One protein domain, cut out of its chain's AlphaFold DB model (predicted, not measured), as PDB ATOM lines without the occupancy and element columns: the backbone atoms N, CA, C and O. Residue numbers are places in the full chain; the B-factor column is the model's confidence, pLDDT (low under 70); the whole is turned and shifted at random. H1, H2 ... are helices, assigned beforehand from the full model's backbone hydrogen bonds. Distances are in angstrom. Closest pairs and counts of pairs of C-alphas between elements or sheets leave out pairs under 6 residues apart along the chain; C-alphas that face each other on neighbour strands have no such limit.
ATOM      1  N   LEU A   2      82.588 -81.192 400.207       80.50
ATOM      2  CA  LEU A   2      82.944 -82.519 399.642       80.50
ATOM      3  C   LEU A   2      81.992 -83.666 400.048       80.50
ATOM      4  O   LEU A   2      81.532 -84.422 399.200       80.50
ATOM      5  N   MET A   3      81.639 -83.760 401.332       82.00
ATOM      6  CA  MET A   3      80.722 -84.805 401.813       82.00
ATOM      7  C   MET A   3      79.279 -84.635 401.323       82.00
ATOM      8  O   MET A   3      78.560 -85.619 401.155       82.00
ATOM      9  N   GLN A   4      78.857 -83.393 401.085       81.44
ATOM     10  CA  GLN A   4      77.543 -83.101 400.512       81.44
ATOM     11  C   GLN A   4      77.523 -83.493 399.033       81.44
ATOM     12  O   GLN A   4      76.587 -84.160 398.608       81.44
ATOM     13  N   GLU A   5      78.589 -83.192 398.287       86.50
ATOM     14  CA  GLU A   5      78.712 -83.603 396.884       86.50
ATOM     15  C   GLU A   5      78.737 -85.120 396.724       86.50
ATOM     16  O   GLU A   5      78.034 -85.666 395.881       86.50
ATOM     17  N   LEU A   6      79.464 -85.828 397.587       82.75
ATOM     18  CA  LEU A   6      79.439 -87.287 397.598       82.75
ATOM     19  C   LEU A   6      78.023 -87.827 397.852       82.75
ATOM     20  O   LEU A   6      77.575 -88.746 397.169       82.75
ATOM     21  N   SER A   7      77.306 -87.243 398.815       82.75
ATOM     22  CA  SER A   7      75.925 -87.638 399.112       82.75
ATOM     23  C   SER A   7      75.004 -87.407 397.910       82.75
ATOM     24  O   SER A   7      74.107 -88.212 397.662       82.75
ATOM     25  N   ASN A   8      75.238 -86.340 397.143       87.31
ATOM     26  CA  ASN A   8      74.510 -86.057 395.908       87.31
ATOM     27  C   ASN A   8      74.839 -87.074 394.809       87.31
ATOM     28  O   ASN A   8      73.916 -87.591 394.187       87.31
ATOM     29  N   ILE A   9      76.119 -87.405 394.611       87.75
ATOM     30  CA  ILE A   9      76.565 -88.419 393.639       87.75
ATOM     31  C   ILE A   9      75.920 -89.771 393.950       87.75
ATOM     32  O   ILE A   9      75.332 -90.389 393.068       87.75
ATOM     33  N   ILE A  10      75.955 -90.191 395.219       86.81
ATOM     34  CA  ILE A  10      75.312 -91.430 395.670       86.81
ATOM     35  C   ILE A  10      73.812 -91.409 395.369       86.81
ATOM     36  O   ILE A  10      73.279 -92.399 394.893       86.81
ATOM     37  N   ARG A  11      73.121 -90.293 395.632       86.25
ATOM     38  CA  ARG A  11      71.679 -90.165 395.359       86.25
ATOM     39  C   ARG A  11      71.331 -90.189 393.871       86.25
ATOM     40  O   ARG A  11      70.224 -90.588 393.527       86.25
ATOM     41  N   GLN A  12      72.231 -89.717 393.013       91.75
ATOM     42  CA  GLN A  12      72.029 -89.679 391.563       91.75
ATOM     43  C   GLN A  12      72.349 -91.013 390.882       91.75
ATOM     44  O   GLN A  12      71.903 -91.216 389.756       91.75
ATOM     45  N   ASP A  13      73.077 -91.912 391.547       94.38
ATOM     46  CA  ASP A  13      73.329 -93.280 391.097       94.38
ATOM     47  C   ASP A  13      72.319 -94.246 391.750       94.38
ATOM     48  O   ASP A  13      72.455 -94.589 392.930       94.38
ATOM     49  N   PRO A  14      71.303 -94.727 391.008       90.69
ATOM     50  CA  PRO A  14      70.263 -95.575 391.581       90.69
ATOM     51  C   PRO A  14      70.789 -96.917 392.100       90.69
ATOM     52  O   PRO A  14      70.246 -97.451 393.066       90.69
ATOM     53  N   ILE A  15      71.835 -97.468 391.474       93.94
ATOM     54  CA  ILE A  15      72.407 -98.761 391.860       93.94
ATOM     55  C   ILE A  15      73.154 -98.589 393.178       93.94
ATOM     56  O   ILE A  15      72.907 -99.331 394.131       93.94
ATOM     57  N   LEU A  16      74.016 -97.576 393.260       90.56
ATOM     58  CA  LEU A  16      74.778 -97.299 394.472       90.56
ATOM     59  C   LEU A  16      73.861 -96.918 395.643       90.56
ATOM     60  O   LEU A  16      74.054 -97.397 396.763       90.56
ATOM     61  N   TYR A  17      72.828 -96.113 395.389       91.00
ATOM     62  CA  TYR A  17      71.826 -95.769 396.393       91.00
ATOM     63  C   TYR A  17      71.084 -97.005 396.924       91.00
ATOM     64  O   TYR A  17      70.922 -97.156 398.139       91.00
ATOM     65  N   ALA A  18      70.675 -97.922 396.040       92.06
ATOM     66  CA  ALA A  18      70.015 -99.167 396.428       92.06
ATOM     67  C   ALA A  18      70.939-100.094 397.238       92.06
ATOM     68  O   ALA A  18      70.500-100.696 398.224       92.06
ATOM     69  N   MET A  19      72.222-100.175 396.869       92.50
ATOM     70  CA  MET A  19      73.227-100.940 397.613       92.50
ATOM     71  C   MET A  19      73.405-100.396 399.034       92.50
ATOM     72  O   MET A  19      73.219-101.138 399.996       92.50
ATOM     73  N   ILE A  20      73.650 -99.091 399.185       91.56
ATOM     74  CA  ILE A  20      73.818 -98.453 400.503       91.56
ATOM     75  C   ILE A  20      72.553 -98.601 401.355       91.56
ATOM     76  O   ILE A  20      72.637 -98.837 402.559       91.56
ATOM     77  N   THR A  21      71.372 -98.487 400.746       93.88
ATOM     78  CA  THR A  21      70.094 -98.697 401.444       93.88
ATOM     79  C   THR A  21      69.960-100.138 401.943       93.88
ATOM     80  O   THR A  21      69.552-100.369 403.081       93.88
ATOM     81  N   THR A  22      70.369-101.112 401.129       95.00
ATOM     82  CA  THR A  22      70.392-102.529 401.512       95.00
ATOM     83  C   THR A  22      71.365-102.792 402.657       95.00
ATOM     84  O   THR A  22      71.014-103.507 403.594       95.00
ATOM     85  N   ASP A  23      72.554-102.199 402.620       94.56
ATOM     86  CA  ASP A  23      73.553-102.365 403.677       94.56
ATOM     87  C   ASP A  23      73.106-101.705 404.987       94.56
ATOM     88  O   ASP A  23      73.248-102.301 406.054       94.56
ATOM     89  N   LYS A  24      72.464-100.529 404.914       95.81
ATOM     90  CA  LYS A  24      71.816 -99.887 406.069       95.81
ATOM     91  C   LYS A  24      70.764-100.788 406.706       95.81
ATOM     92  O   LYS A  24      70.788-100.963 407.920       95.81
ATOM     93  N   ARG A  25      69.880-101.389 405.903       97.38
ATOM     94  CA  ARG A  25      68.865-102.336 406.392       97.38
ATOM     95  C   ARG A  25      69.509-103.514 407.117       97.38
ATOM     96  O   ARG A  25      69.159-103.764 408.264       97.38
ATOM     97  N   LYS A  26      70.481-104.185 406.487       95.94
ATOM     98  CA  LYS A  26      71.187-105.331 407.087       95.94
ATOM     99  C   LYS A  26      71.818-104.969 408.429       95.94
ATOM    100  O   LYS A  26      71.627-105.687 409.400       95.94
ATOM    101  N   TYR A  27      72.524-103.840 408.490       96.31
ATOM    102  CA  TYR A  27      73.175-103.388 409.717       96.31
ATOM    103  C   TYR A  27      72.172-103.042 410.824       96.31
ATOM    104  O   TYR A  27      72.387-103.410 411.976       96.31
ATOM    105  N   ILE A  28      71.061-102.375 410.485       96.94
ATOM    106  CA  ILE A  28      69.986-102.078 411.443       96.94
ATOM    107  C   ILE A  28      69.413-103.369 412.016       96.94
ATOM    108  O   ILE A  28      69.303-103.480 413.233       96.94
ATOM    109  N   MET A  29      69.071-104.331 411.158       96.38
ATOM    110  CA  MET A  29      68.494-105.604 411.589       96.38
ATOM    111  C   MET A  29      69.443-106.384 412.494       96.38
ATOM    112  O   MET A  29      69.051-106.783 413.585       96.38
ATOM    113  N   ASP A  30      70.691-106.557 412.065       94.88
ATOM    114  CA  ASP A  30      71.705-107.299 412.815       94.88
ATOM    115  C   ASP A  30      71.966-106.666 414.192       94.88
ATOM    116  O   ASP A  30      71.892-107.335 415.225       94.88
ATOM    117  N   THR A  31      72.149-105.341 414.230       95.75
ATOM    118  CA  THR A  31      72.403-104.619 415.486       95.75
ATOM    119  C   THR A  31      71.179-104.633 416.403       95.75
ATOM    120  O   THR A  31      71.321-104.735 417.625       95.75
ATOM    121  N   TRP A  32      69.970-104.540 415.838       95.44
ATOM    122  CA  TRP A  32      68.729-104.615 416.607       95.44
ATOM    123  C   TRP A  32      68.582-105.987 417.262       95.44
ATOM    124  O   TRP A  32      68.408-106.052 418.474       95.44
ATOM    125  N   CYS A  33      68.740-107.071 416.498       92.19
ATOM    126  CA  CYS A  33      68.659-108.444 417.004       92.19
ATOM    127  C   CYS A  33      69.694-108.749 418.100       92.19
ATOM    128  O   CYS A  33      69.431-109.558 418.985       92.19
ATOM    129  N   CYS A  34      70.858-108.097 418.072       92.62
ATOM    130  CA  CYS A  34      71.856-108.227 419.137       92.62
ATOM    131  C   CYS A  34      71.489-107.457 420.417       92.62
ATOM    132  O   CYS A  34      71.995-107.780 421.491       92.62
ATOM    133  N   THR A  35      70.648-106.427 420.311       90.88
ATOM    134  CA  THR A  35      70.323-105.513 421.420       90.88
ATOM    135  C   THR A  35      68.965-105.831 422.050       90.88
ATOM    136  O   THR A  35      68.780-105.655 423.253       90.88
ATOM    137  N   TYR A  36      68.018-106.328 421.253       92.31
ATOM    138  CA  TYR A  36      66.623-106.522 421.627       92.31
ATOM    139  C   TYR A  36      66.157-107.948 421.330       92.31
ATOM    140  O   TYR A  36      66.518-108.540 420.318       92.31
ATOM    141  N   ALA A  37      65.311-108.487 422.211       90.12
ATOM    142  CA  ALA A  37      64.735-109.823 422.046       90.12
ATOM    143  C   ALA A  37      63.573-109.861 421.037       90.12
ATOM    144  O   ALA A  37      63.330-110.895 420.417       90.12
ATOM    145  N   GLU A  38      62.833-108.758 420.893       92.38
ATOM    146  CA  GLU A  38      61.745-108.648 419.921       92.38
ATOM    147  C   GLU A  38      62.309-108.274 418.542       92.38
ATOM    148  O   GLU A  38      63.067-107.303 418.445       92.38
ATOM    149  N   PRO A  39      61.953-109.003 417.469       92.38
ATOM    150  CA  PRO A  39      62.433-108.687 416.134       92.38
ATOM    151  C   PRO A  39      61.848-107.364 415.626       92.38
ATOM    152  O   PRO A  39      60.701-107.014 415.898       92.38
ATOM    153  N   ILE A  40      62.636-106.645 414.830       95.44
ATOM    154  CA  ILE A  40      62.163-105.497 414.054       95.44
ATOM    155  C   ILE A  40      61.657-105.975 412.687       95.44
ATOM    156  O   ILE A  40      62.271-106.839 412.062       95.44
ATOM    157  N   ASP A  41      60.539-105.417 412.220       96.75
ATOM    158  CA  ASP A  41      59.970-105.739 410.908       96.75
ATOM    159  C   ASP A  41      60.881-105.212 409.784       96.75
ATOM    160  O   ASP A  41      61.096-104.005 409.634       96.75
ATOM    161  N   GLU A  42      61.432-106.136 408.997       96.25
ATOM    162  CA  GLU A  42      62.375-105.845 407.918       96.25
ATOM    163  C   GLU A  42      61.766-104.990 406.797       96.25
ATOM    164  O   GLU A  42      62.418-104.058 406.309       96.25
ATOM    165  N   ASP A  43      60.519-105.263 406.409       96.69
ATOM    166  CA  ASP A  43      59.823-104.525 405.354       96.69
ATOM    167  C   ASP A  43      59.470-103.113 405.835       96.69
ATOM    168  O   ASP A  43      59.598-102.134 405.090       96.69
ATOM    169  N   ALA A  44      59.101-102.972 407.110       96.94
ATOM    170  CA  ALA A  44      58.896-101.672 407.733       96.94
ATOM    171  C   ALA A  44      60.194-100.846 407.773       96.94
ATOM    172  O   ALA A  44      60.152 -99.645 407.490       96.94
ATOM    173  N   VAL A  45      61.349-101.471 408.046       97.56
ATOM    174  CA  VAL A  45      62.668-100.818 407.953       97.56
ATOM    175  C   VAL A  45      62.990-100.424 406.513       97.56
ATOM    176  O   VAL A  45      63.433 -99.298 406.280       97.56
ATOM    177  N   ALA A  46      62.748-101.299 405.536       95.81
ATOM    178  CA  ALA A  46      62.992-100.997 404.126       95.81
ATOM    179  C   ALA A  46      62.185 -99.772 403.662       95.81
ATOM    180  O   ALA A  46      62.745 -98.846 403.071       95.81
ATOM    181  N   LEU A  47      60.892 -99.727 403.996       96.31
ATOM    182  CA  LEU A  47      60.023 -98.587 403.703       96.31
ATOM    183  C   LEU A  47      60.512 -97.304 404.383       96.31
ATOM    184  O   LEU A  47      60.585 -96.265 403.726       96.31
ATOM    185  N   PHE A  48      60.892 -97.386 405.661       96.88
ATOM    186  CA  PHE A  48      61.414 -96.255 406.429       96.88
ATOM    187  C   PHE A  48      62.699 -95.665 405.823       96.88
ATOM    188  O   PHE A  48      62.879 -94.446 405.801       96.88
ATOM    189  N   LEU A  49      63.597 -96.513 405.310       95.06
ATOM    190  CA  LEU A  49      64.843 -96.067 404.677       95.06
ATOM    191  C   LEU A  49      64.609 -95.345 403.342       95.06
ATOM    192  O   LEU A  49      65.391 -94.459 402.989       95.06
ATOM    193  N   CYS A  50      63.547 -95.698 402.613       91.88
ATOM    194  CA  CYS A  50      63.138 -94.993 401.398       91.88
ATOM    195  C   CYS A  50      62.414 -93.672 401.708       91.88
ATOM    196  O   CYS A  50      62.673 -92.657 401.062       91.88
ATOM    197  N   ASP A  51      61.510 -93.681 402.689       92.25
ATOM    198  CA  ASP A  51      60.744 -92.521 403.146       92.25
ATOM    199  C   ASP A  51      60.482 -92.656 404.649       92.25
ATOM    200  O   ASP A  51      59.769 -93.554 405.094       92.25
ATOM    201  N   ALA A  52      61.016 -91.719 405.436       90.50
ATOM    202  CA  ALA A  52      60.954 -91.757 406.895       90.50
ATOM    203  C   ALA A  52      59.522 -91.693 407.473       90.50
ATOM    204  O   ALA A  52      59.339 -91.916 408.671       90.50
ATOM    205  N   ASN A  53      58.516 -91.379 406.646       91.31
ATOM    206  CA  ASN A  53      57.099 -91.381 407.020       91.31
ATOM    207  C   ASN A  53      56.379 -92.696 406.669       91.31
ATOM    208  O   ASN A  53      55.172 -92.815 406.885       91.31
ATOM    209  N   ARG A  54      57.089 -93.668 406.087       91.94
ATOM    210  CA  ARG A  54      56.579 -94.994 405.723       91.94
ATOM    211  C   ARG A  54      57.131 -96.058 406.671       91.94
ATOM    212  O   ARG A  54      58.120 -95.839 407.365       91.94
ATOM    213  N   GLY A  55      56.482 -97.220 406.664       88.94
ATOM    214  CA  GLY A  55      56.796 -98.330 407.562       88.94
ATOM    215  C   GLY A  55      56.098 -98.186 408.914       88.94
ATOM    216  O   GLY A  55      56.010 -97.094 409.477       88.94
ATOM    217  N   ASN A  56      55.579 -99.294 409.439       94.25
ATOM    218  CA  ASN A  56      54.877 -99.324 410.723       94.25
ATOM    219  C   ASN A  56      55.857 -99.506 411.897       94.25
ATOM    220  O   ASN A  56      55.688-100.399 412.721       94.25
ATOM    221  N   LEU A  57      56.916 -98.691 411.930       96.56
ATOM    222  CA  LEU A  57      57.909 -98.714 413.004       96.56
ATOM    223  C   LEU A  57      57.437 -97.893 414.206       96.56
ATOM    224  O   LEU A  57      56.858 -96.812 414.046       96.56
ATOM    225  N   THR A  58      57.756 -98.365 415.410       96.50
ATOM    226  CA  THR A  58      57.601 -97.571 416.635       96.50
ATOM    227  C   THR A  58      58.575 -96.387 416.641       96.50
ATOM    228  O   THR A  58      59.567 -96.368 415.910       96.50
ATOM    229  N   GLU A  59      58.330 -95.376 417.477       96.38
ATOM    230  CA  GLU A  59      59.257 -94.237 417.589       96.38
ATOM    231  C   GLU A  59      60.647 -94.655 418.095       96.38
ATOM    232  O   GLU A  59      61.648 -94.089 417.658       96.38
ATOM    233  N   GLU A  60      60.728 -95.692 418.936       96.06
ATOM    234  CA  GLU A  60      61.999 -96.283 419.369       96.06
ATOM    235  C   GLU A  60      62.751 -96.912 418.190       96.06
ATOM    236  O   GLU A  60      63.912 -96.584 417.949       96.06
ATOM    237  N   GLN A  61      62.072 -97.744 417.396       97.06
ATOM    238  CA  GLN A  61      62.655 -98.373 416.209       97.06
ATOM    239  C   GLN A  61      63.117 -97.327 415.184       97.06
ATOM    240  O   GLN A  61      64.200 -97.452 414.612       97.06
ATOM    241  N   LYS A  62      62.343 -96.251 414.985       97.25
ATOM    242  CA  LYS A  62      62.742 -95.128 414.119       97.25
ATOM    243  C   LYS A  62      63.970 -94.401 414.658       97.25
ATOM    244  O   LYS A  62      64.854 -94.053 413.876       97.25
ATOM    245  N   ALA A  63      64.025 -94.127 415.962       96.75
ATOM    246  CA  ALA A  63      65.171 -93.468 416.584       96.75
ATOM    247  C   ALA A  63      66.439 -94.320 416.434       96.75
ATOM    248  O   ALA A  63      67.464 -93.814 415.972       96.75
ATOM    249  N   PHE A  64      66.333 -95.621 416.707       96.56
ATOM    250  CA  PHE A  64      67.413 -96.580 416.512       96.56
ATOM    251  C   PHE A  64      67.881 -96.626 415.053       96.56
ATOM    252  O   PHE A  64      69.067 -96.462 414.771       96.56
ATOM    253  N   ALA A  65      66.956 -96.776 414.098       96.88
ATOM    254  CA  ALA A  65      67.280 -96.831 412.675       96.88
ATOM    255  C   ALA A  65      67.993 -95.555 412.190       96.88
ATOM    256  O   ALA A  65      68.958 -95.636 411.426       96.88
ATOM    257  N   LYS A  66      67.564 -94.373 412.660       96.50
ATOM    258  CA  LYS A  66      68.223 -93.088 412.360       96.50
ATOM    259  C   LYS A  66      69.654 -93.046 412.884       96.50
ATOM    260  O   LYS A  66      70.546 -92.594 412.167       96.50
ATOM    261  N   GLU A  67      69.878 -93.522 414.103       96.56
ATOM    262  CA  GLU A  67      71.207 -93.549 414.709       96.56
ATOM    263  C   GLU A  67      72.163 -94.463 413.929       96.56
ATOM    264  O   GLU A  67      73.235 -94.021 413.511       96.56
ATOM    265  N   ARG A  68      71.738 -95.694 413.613       96.44
ATOM    266  CA  ARG A  68      72.523 -96.636 412.793       96.44
ATOM    267  C   ARG A  68      72.792 -96.094 411.383       96.44
ATOM    268  O   ARG A  68      73.881 -96.274 410.838       96.44
ATOM    269  N   CYS A  69      71.834 -95.378 410.785       94.31
ATOM    270  CA  CYS A  69      72.054 -94.688 409.512       94.31
ATOM    271  C   CYS A  69      73.158 -93.631 409.616       94.31
ATOM    272  O   CYS A  69      74.018 -93.567 408.736       94.31
ATOM    273  N   ALA A  70      73.155 -92.829 410.684       93.00
ATOM    274  CA  ALA A  70      74.173 -91.812 410.921       93.00
ATOM    275  C   ALA A  70      75.560 -92.429 411.182       93.00
ATOM    276  O   ALA A  70      76.570 -91.874 410.745       93.00
ATOM    277  N   GLU A  71      75.630 -93.588 411.842       93.38
ATOM    278  CA  GLU A  71      76.872 -94.353 412.013       93.38
ATOM    279  C   GLU A  71      77.445 -94.821 410.678       93.38
ATOM    280  O   GLU A  71      78.625 -94.595 410.401       93.38
ATOM    281  N   ILE A  72      76.609 -95.419 409.825       90.81
ATOM    282  CA  ILE A  72      77.021 -95.842 408.487       90.81
ATOM    283  C   ILE A  72      77.489 -94.639 407.675       90.81
ATOM    284  O   ILE A  72      78.549 -94.697 407.053       90.81
ATOM    285  N   GLU A  73      76.740 -93.538 407.686       88.25
ATOM    286  CA  GLU A  73      77.132 -92.322 406.974       88.25
ATOM    287  C   GLU A  73      78.487 -91.818 407.458       88.25
ATOM    288  O   GLU A  73      79.372 -91.599 406.632       88.25
ATOM    289  N   ARG A  74      78.700 -91.736 408.778       88.06
ATOM    290  CA  ARG A  74      79.987 -91.376 409.390       88.06
ATOM    291  C   ARG A  74      81.111 -92.324 408.969       88.06
ATOM    292  O   ARG A  74      82.211 -91.861 408.669       88.06
ATOM    293  N   SER A  75      80.845 -93.628 408.910       88.69
ATOM    294  CA  SER A  75      81.804 -94.640 408.454       88.69
ATOM    295  C   SER A  75      82.252 -94.385 407.011       88.69
ATOM    296  O   SER A  75      83.454 -94.353 406.739       88.69
ATOM    297  N   HIS A  76      81.315 -94.071 406.110       85.75
ATOM    298  CA  HIS A  76      81.639 -93.692 404.731       85.75
ATOM    299  C   HIS A  76      82.523 -92.435 404.678       85.75
ATOM    300  O   HIS A  76      83.520 -92.417 403.954       85.75
ATOM    301  N   GLN A  77      82.214 -91.399 405.473       86.06
ATOM    302  CA  GLN A  77      83.035 -90.175 405.503       86.06
ATOM    303  C   GLN A  77      84.454 -90.466 405.993       86.06
ATOM    304  O   GLN A  77      85.426 -90.004 405.396       86.06
ATOM    305  N   ASN A  78      84.576 -91.275 407.046       88.38
ATOM    306  CA  ASN A  78      85.861 -91.679 407.598       88.38
ATOM    307  C   ASN A  78      86.678 -92.488 406.588       88.38
ATOM    308  O   ASN A  78      87.875 -92.243 406.451       88.38
ATOM    309  N   ALA A  79      86.056 -93.428 405.873       88.50
ATOM    310  CA  ALA A  79      86.727 -94.220 404.847       88.50
ATOM    311  C   ALA A  79      87.299 -93.320 403.741       88.50
ATOM    312  O   ALA A  79      88.480 -93.408 403.412       88.50
ATOM    313  N   ILE A  80      86.491 -92.387 403.238       88.62
ATOM    314  CA  ILE A  80      86.887 -91.462 402.172       88.62
ATOM    315  C   ILE A  80      88.000 -90.524 402.633       88.62
ATOM    316  O   ILE A  80      89.018 -90.393 401.951       88.62
ATOM    317  N   TYR A  81      87.852 -89.921 403.815       89.56
ATOM    318  CA  TYR A  81      88.906 -89.107 404.414       89.56
ATOM    319  C   TYR A  81      90.213 -89.896 404.538       89.56
ATOM    320  O   TYR A  81      91.267 -89.399 404.148       89.56
ATOM    321  N   ARG A  82      90.155 -91.142 405.026       91.69
ATOM    322  CA  ARG A  82      91.341 -91.990 405.199       91.69
ATOM    323  C   ARG A  82      92.029 -92.302 403.870       91.69
ATOM    324  O   ARG A  82      93.258 -92.325 403.859       91.69
ATOM    325  N   VAL A  83      91.291 -92.489 402.771       92.25
ATOM    326  CA  VAL A  83      91.881 -92.668 401.429       92.25
ATOM    327  C   VAL A  83      92.634 -91.410 400.992       92.25
ATOM    328  O   VAL A  83      93.807 -91.500 400.626       92.25
ATOM    329  N   PHE A  84      92.003 -90.234 401.076       93.81
ATOM    330  CA  PHE A  84      92.647 -88.972 400.691       93.81
ATOM    331  C   PHE A  84      93.857 -88.648 401.567       93.81
ATOM    332  O   PHE A  84      94.909 -88.259 401.064       93.81
ATOM    333  N   HIS A  85      93.730 -88.856 402.873       94.31
ATOM    334  CA  HIS A  85      94.803 -88.600 403.818       94.31
ATOM    335  C   HIS A  85      95.980 -89.564 403.608       94.31
ATOM    336  O   HIS A  85      97.122 -89.119 403.558       94.31
ATOM    337  N   CYS A  86      95.726 -90.859 403.379       95.75
ATOM    338  CA  CYS A  86      96.779 -91.813 403.017       95.75
ATOM    339  C   CYS A  86      97.527 -91.372 401.753       95.75
ATOM    340  O   CYS A  86      98.757 -91.415 401.718       95.75
ATOM    341  N   ASN A  87      96.796 -90.930 400.724       96.81
ATOM    342  CA  ASN A  87      97.397 -90.446 399.486       96.81
ATOM    343  C   ASN A  87      98.297 -89.222 399.726       96.81
ATOM    344  O   ASN A  87      99.436 -89.201 399.259       96.81
ATOM    345  N   GLU A  88      97.831 -88.247 400.507       97.75
ATOM    346  CA  GLU A  88      98.602 -87.039 400.808       97.75
ATOM    347  C   GLU A  88      99.859 -87.343 401.636       97.75
ATOM    348  O   GLU A  88     100.945 -86.857 401.319       97.75
ATOM    349  N   MET A  89      99.751 -88.219 402.639       97.62
ATOM    350  CA  MET A  89     100.889 -88.642 403.464       97.62
ATOM    351  C   MET A  89     101.975 -89.331 402.630       97.62
ATOM    352  O   MET A  89     103.168 -89.109 402.853       97.62
ATOM    353  N   MET A  90     101.577 -90.137 401.640       97.19
ATOM    354  CA  MET A  90     102.512 -90.743 400.690       97.19
ATOM    355  C   MET A  90     103.131 -89.696 399.755       97.19
ATOM    356  O   MET A  90     104.343 -89.704 399.543       97.19
ATOM    357  N   ARG A  91     102.330 -88.761 399.228       97.94
ATOM    358  CA  ARG A  91     102.796 -87.684 398.336       97.94
ATOM    359  C   ARG A  91     103.841 -86.791 399.009       97.94
ATOM    360  O   ARG A  91     104.813 -86.395 398.368       97.94
ATOM    361  N   GLN A  92     103.668 -86.518 400.301       97.88
ATOM    362  CA  GLN A  92     104.613 -85.757 401.122       97.88
ATOM    363  C   GLN A  92     105.787 -86.593 401.658       97.88
ATOM    364  O   GLN A  92     106.656 -86.047 402.334       97.88
ATOM    365  N   LYS A  93     105.845 -87.899 401.353       97.19
ATOM    366  CA  LYS A  93     106.864 -88.842 401.850       97.19
ATOM    367  C   LYS A  93     106.905 -88.960 403.383       97.19
ATOM    368  O   LYS A  93     107.935 -89.328 403.942       97.19
ATOM    369  N   LEU A  94     105.791 -88.669 404.059       96.94
ATOM    370  CA  LEU A  94     105.644 -88.825 405.512       96.94
ATOM    371  C   LEU A  94     105.422 -90.289 405.908       96.94
ATOM    372  O   LEU A  94     105.748 -90.688 407.022       96.94
ATOM    373  N   VAL A  95     104.884 -91.093 404.988       96.88
ATOM    374  CA  VAL A  95     104.784 -92.552 405.112       96.88
ATOM    375  C   VAL A  95     105.260 -93.218 403.815       96.88
ATOM    376  O   VAL A  95     105.004 -92.692 402.730       96.88
ATOM    377  N   PRO A  96     105.923 -94.386 403.890       94.75
ATOM    378  CA  PRO A  96     106.429 -95.110 402.724       94.75
ATOM    379  C   PRO A  96     105.326 -95.805 401.913       94.75
ATOM    380  O   PRO A  96     105.551 -96.177 400.765       94.75
ATOM    381  N   GLY A  97     104.135 -95.997 402.488       94.44
ATOM    382  CA  GLY A  97     103.016 -96.618 401.789       94.44
ATOM    383  C   GLY A  97     101.797 -96.886 402.674       94.44
ATOM    384  O   GLY A  97     101.821 -96.588 403.874       94.44
ATOM    385  N   PRO A  98     100.740 -97.494 402.104       93.38
ATOM    386  CA  PRO A  98      99.466 -97.708 402.792       93.38
ATOM    387  C   PRO A  98      99.555 -98.639 404.005       93.38
ATOM    388  O   PRO A  98      98.801 -98.468 404.960       93.38
ATOM    389  N   ALA A  99     100.472 -99.611 403.994       93.31
ATOM    390  CA  ALA A  99     100.672-100.527 405.120       93.31
ATOM    391  C   ALA A  99     101.182 -99.783 406.364       93.31
ATOM    392  O   ALA A  99     100.627 -99.928 407.451       93.31
ATOM    393  N   GLU A 100     102.183 -98.921 406.184       94.44
ATOM    394  CA  GLU A 100     102.744 -98.122 407.272       94.44
ATOM    395  C   GLU A 100     101.770 -97.033 407.731       94.44
ATOM    396  O   GLU A 100     101.587 -96.828 408.928       94.44
ATOM    397  N   TYR A 101     101.057 -96.403 406.790       94.88
ATOM    398  CA  TYR A 101      99.934 -95.524 407.114       94.88
ATOM    399  C   TYR A 101      98.898 -96.236 407.994       94.88
ATOM    400  O   TYR A 101      98.462 -95.697 409.012       94.88
ATOM    401  N   SER A 102      98.533 -97.465 407.618       91.62
ATOM    402  CA  SER A 102      97.534 -98.244 408.341       91.62
ATOM    403  C   SER A 102      97.982 -98.561 409.760       91.62
ATOM    404  O   SER A 102      97.222 -98.360 410.700       91.62
ATOM    405  N   ARG A 103      99.244 -98.966 409.913       90.88
ATOM    406  CA  ARG A 103      99.869 -99.256 411.205       90.88
ATOM    407  C   ARG A 103      99.868 -98.055 412.160       90.88
ATOM    408  O   ARG A 103      99.767 -98.253 413.365       90.88
ATOM    409  N   ILE A 104     100.019 -96.834 411.639       91.56
ATOM    410  CA  ILE A 104     100.124 -95.610 412.450       91.56
ATOM    411  C   ILE A 104      98.745 -95.008 412.766       91.56
ATOM    412  O   ILE A 104      98.521 -94.562 413.889       91.56
ATOM    413  N   PHE A 105      97.830 -94.961 411.788       89.12
ATOM    414  CA  PHE A 105      96.614 -94.134 411.865       89.12
ATOM    415  C   PHE A 105      95.295 -94.911 411.878       89.12
ATOM    416  O   PHE A 105      94.239 -94.324 412.159       89.12
ATOM    417  N   LEU A 106      95.298 -96.197 411.522       85.19
ATOM    418  CA  LEU A 106      94.106 -97.025 411.685       85.19
ATOM    419  C   LEU A 106      94.159 -97.668 413.073       85.19
ATOM    420  O   LEU A 106      95.213 -98.164 413.469       85.19
TER     421      LEU A 106
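This is residues 2 to 106 of the 123 residues of an uncharacterized protein of Flavonifractor sp. An112 (UniProt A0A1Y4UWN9). One long helix, H4, makes the long axis of the model; H2 crosses its first half steeply, H3 packs on the side of H2, and H5 folds back on the far end of H4. H1 makes a corner with the first end of H2. The printed part has 105 residues, with five named helices, H1 to H5 in order, and no named strand; it is all helix. The whole is loose, with a radius of gyration of the C-alphas of 17.5 A, and elongated, spanning 54 by 33 by 19 A.

H1 is residues 2 to 12, from C-alpha 2 at (82.944, -82.519, 399.642), 15.4 A long. H2 is residues 14 to 35, 31.5 A. H3 is residues 42 to 50, 12.7 A. H4, residues 59 to 91, runs 48.1 A from C-alpha 59 at (59.257, -94.237, 417.589). H5, residues 98 to 105, is 10.2 A long and ends at C-alpha 105, (96.614, -94.134, 411.865).

H2 is the hub, touching three helices. H1 and H2 only just touch, with 3 pairs of C-alphas within 8 A, and only at the corner; the closest C-alphas are Ile 10 and Tyr 17, 5.6 A. H2 touches H3 with residues 21 to 29 alone, closest C-alphas Arg 25 and Ala 46, 6.4 A, at a steep tilt of 46 degrees. Residues 24 to 28 of H2 touch residues 64 to 72 of H4 at a steep tilt of 61 degrees, closest C-alphas Ile 28 and Ala 65, 6.0 A. H1 is close to H4 but not clearly touching. H4 touches H5 with residues 86 to 90 alone, closest C-alphas Cys 86 and Tyr 101, 6.4 A. H1 and H5 are apart. In H1 to H5 every O i to N i+4 pair is within hydrogen-bond range.

The C-alphas of Asn 56 and Lys 93 are the two farthest apart, 53.8 A. The printed part has no cut and no long link. Residues 33 to 38 stand free, of which 33 to 35 belong to H2. No printed residue is under 70 in pLDDT.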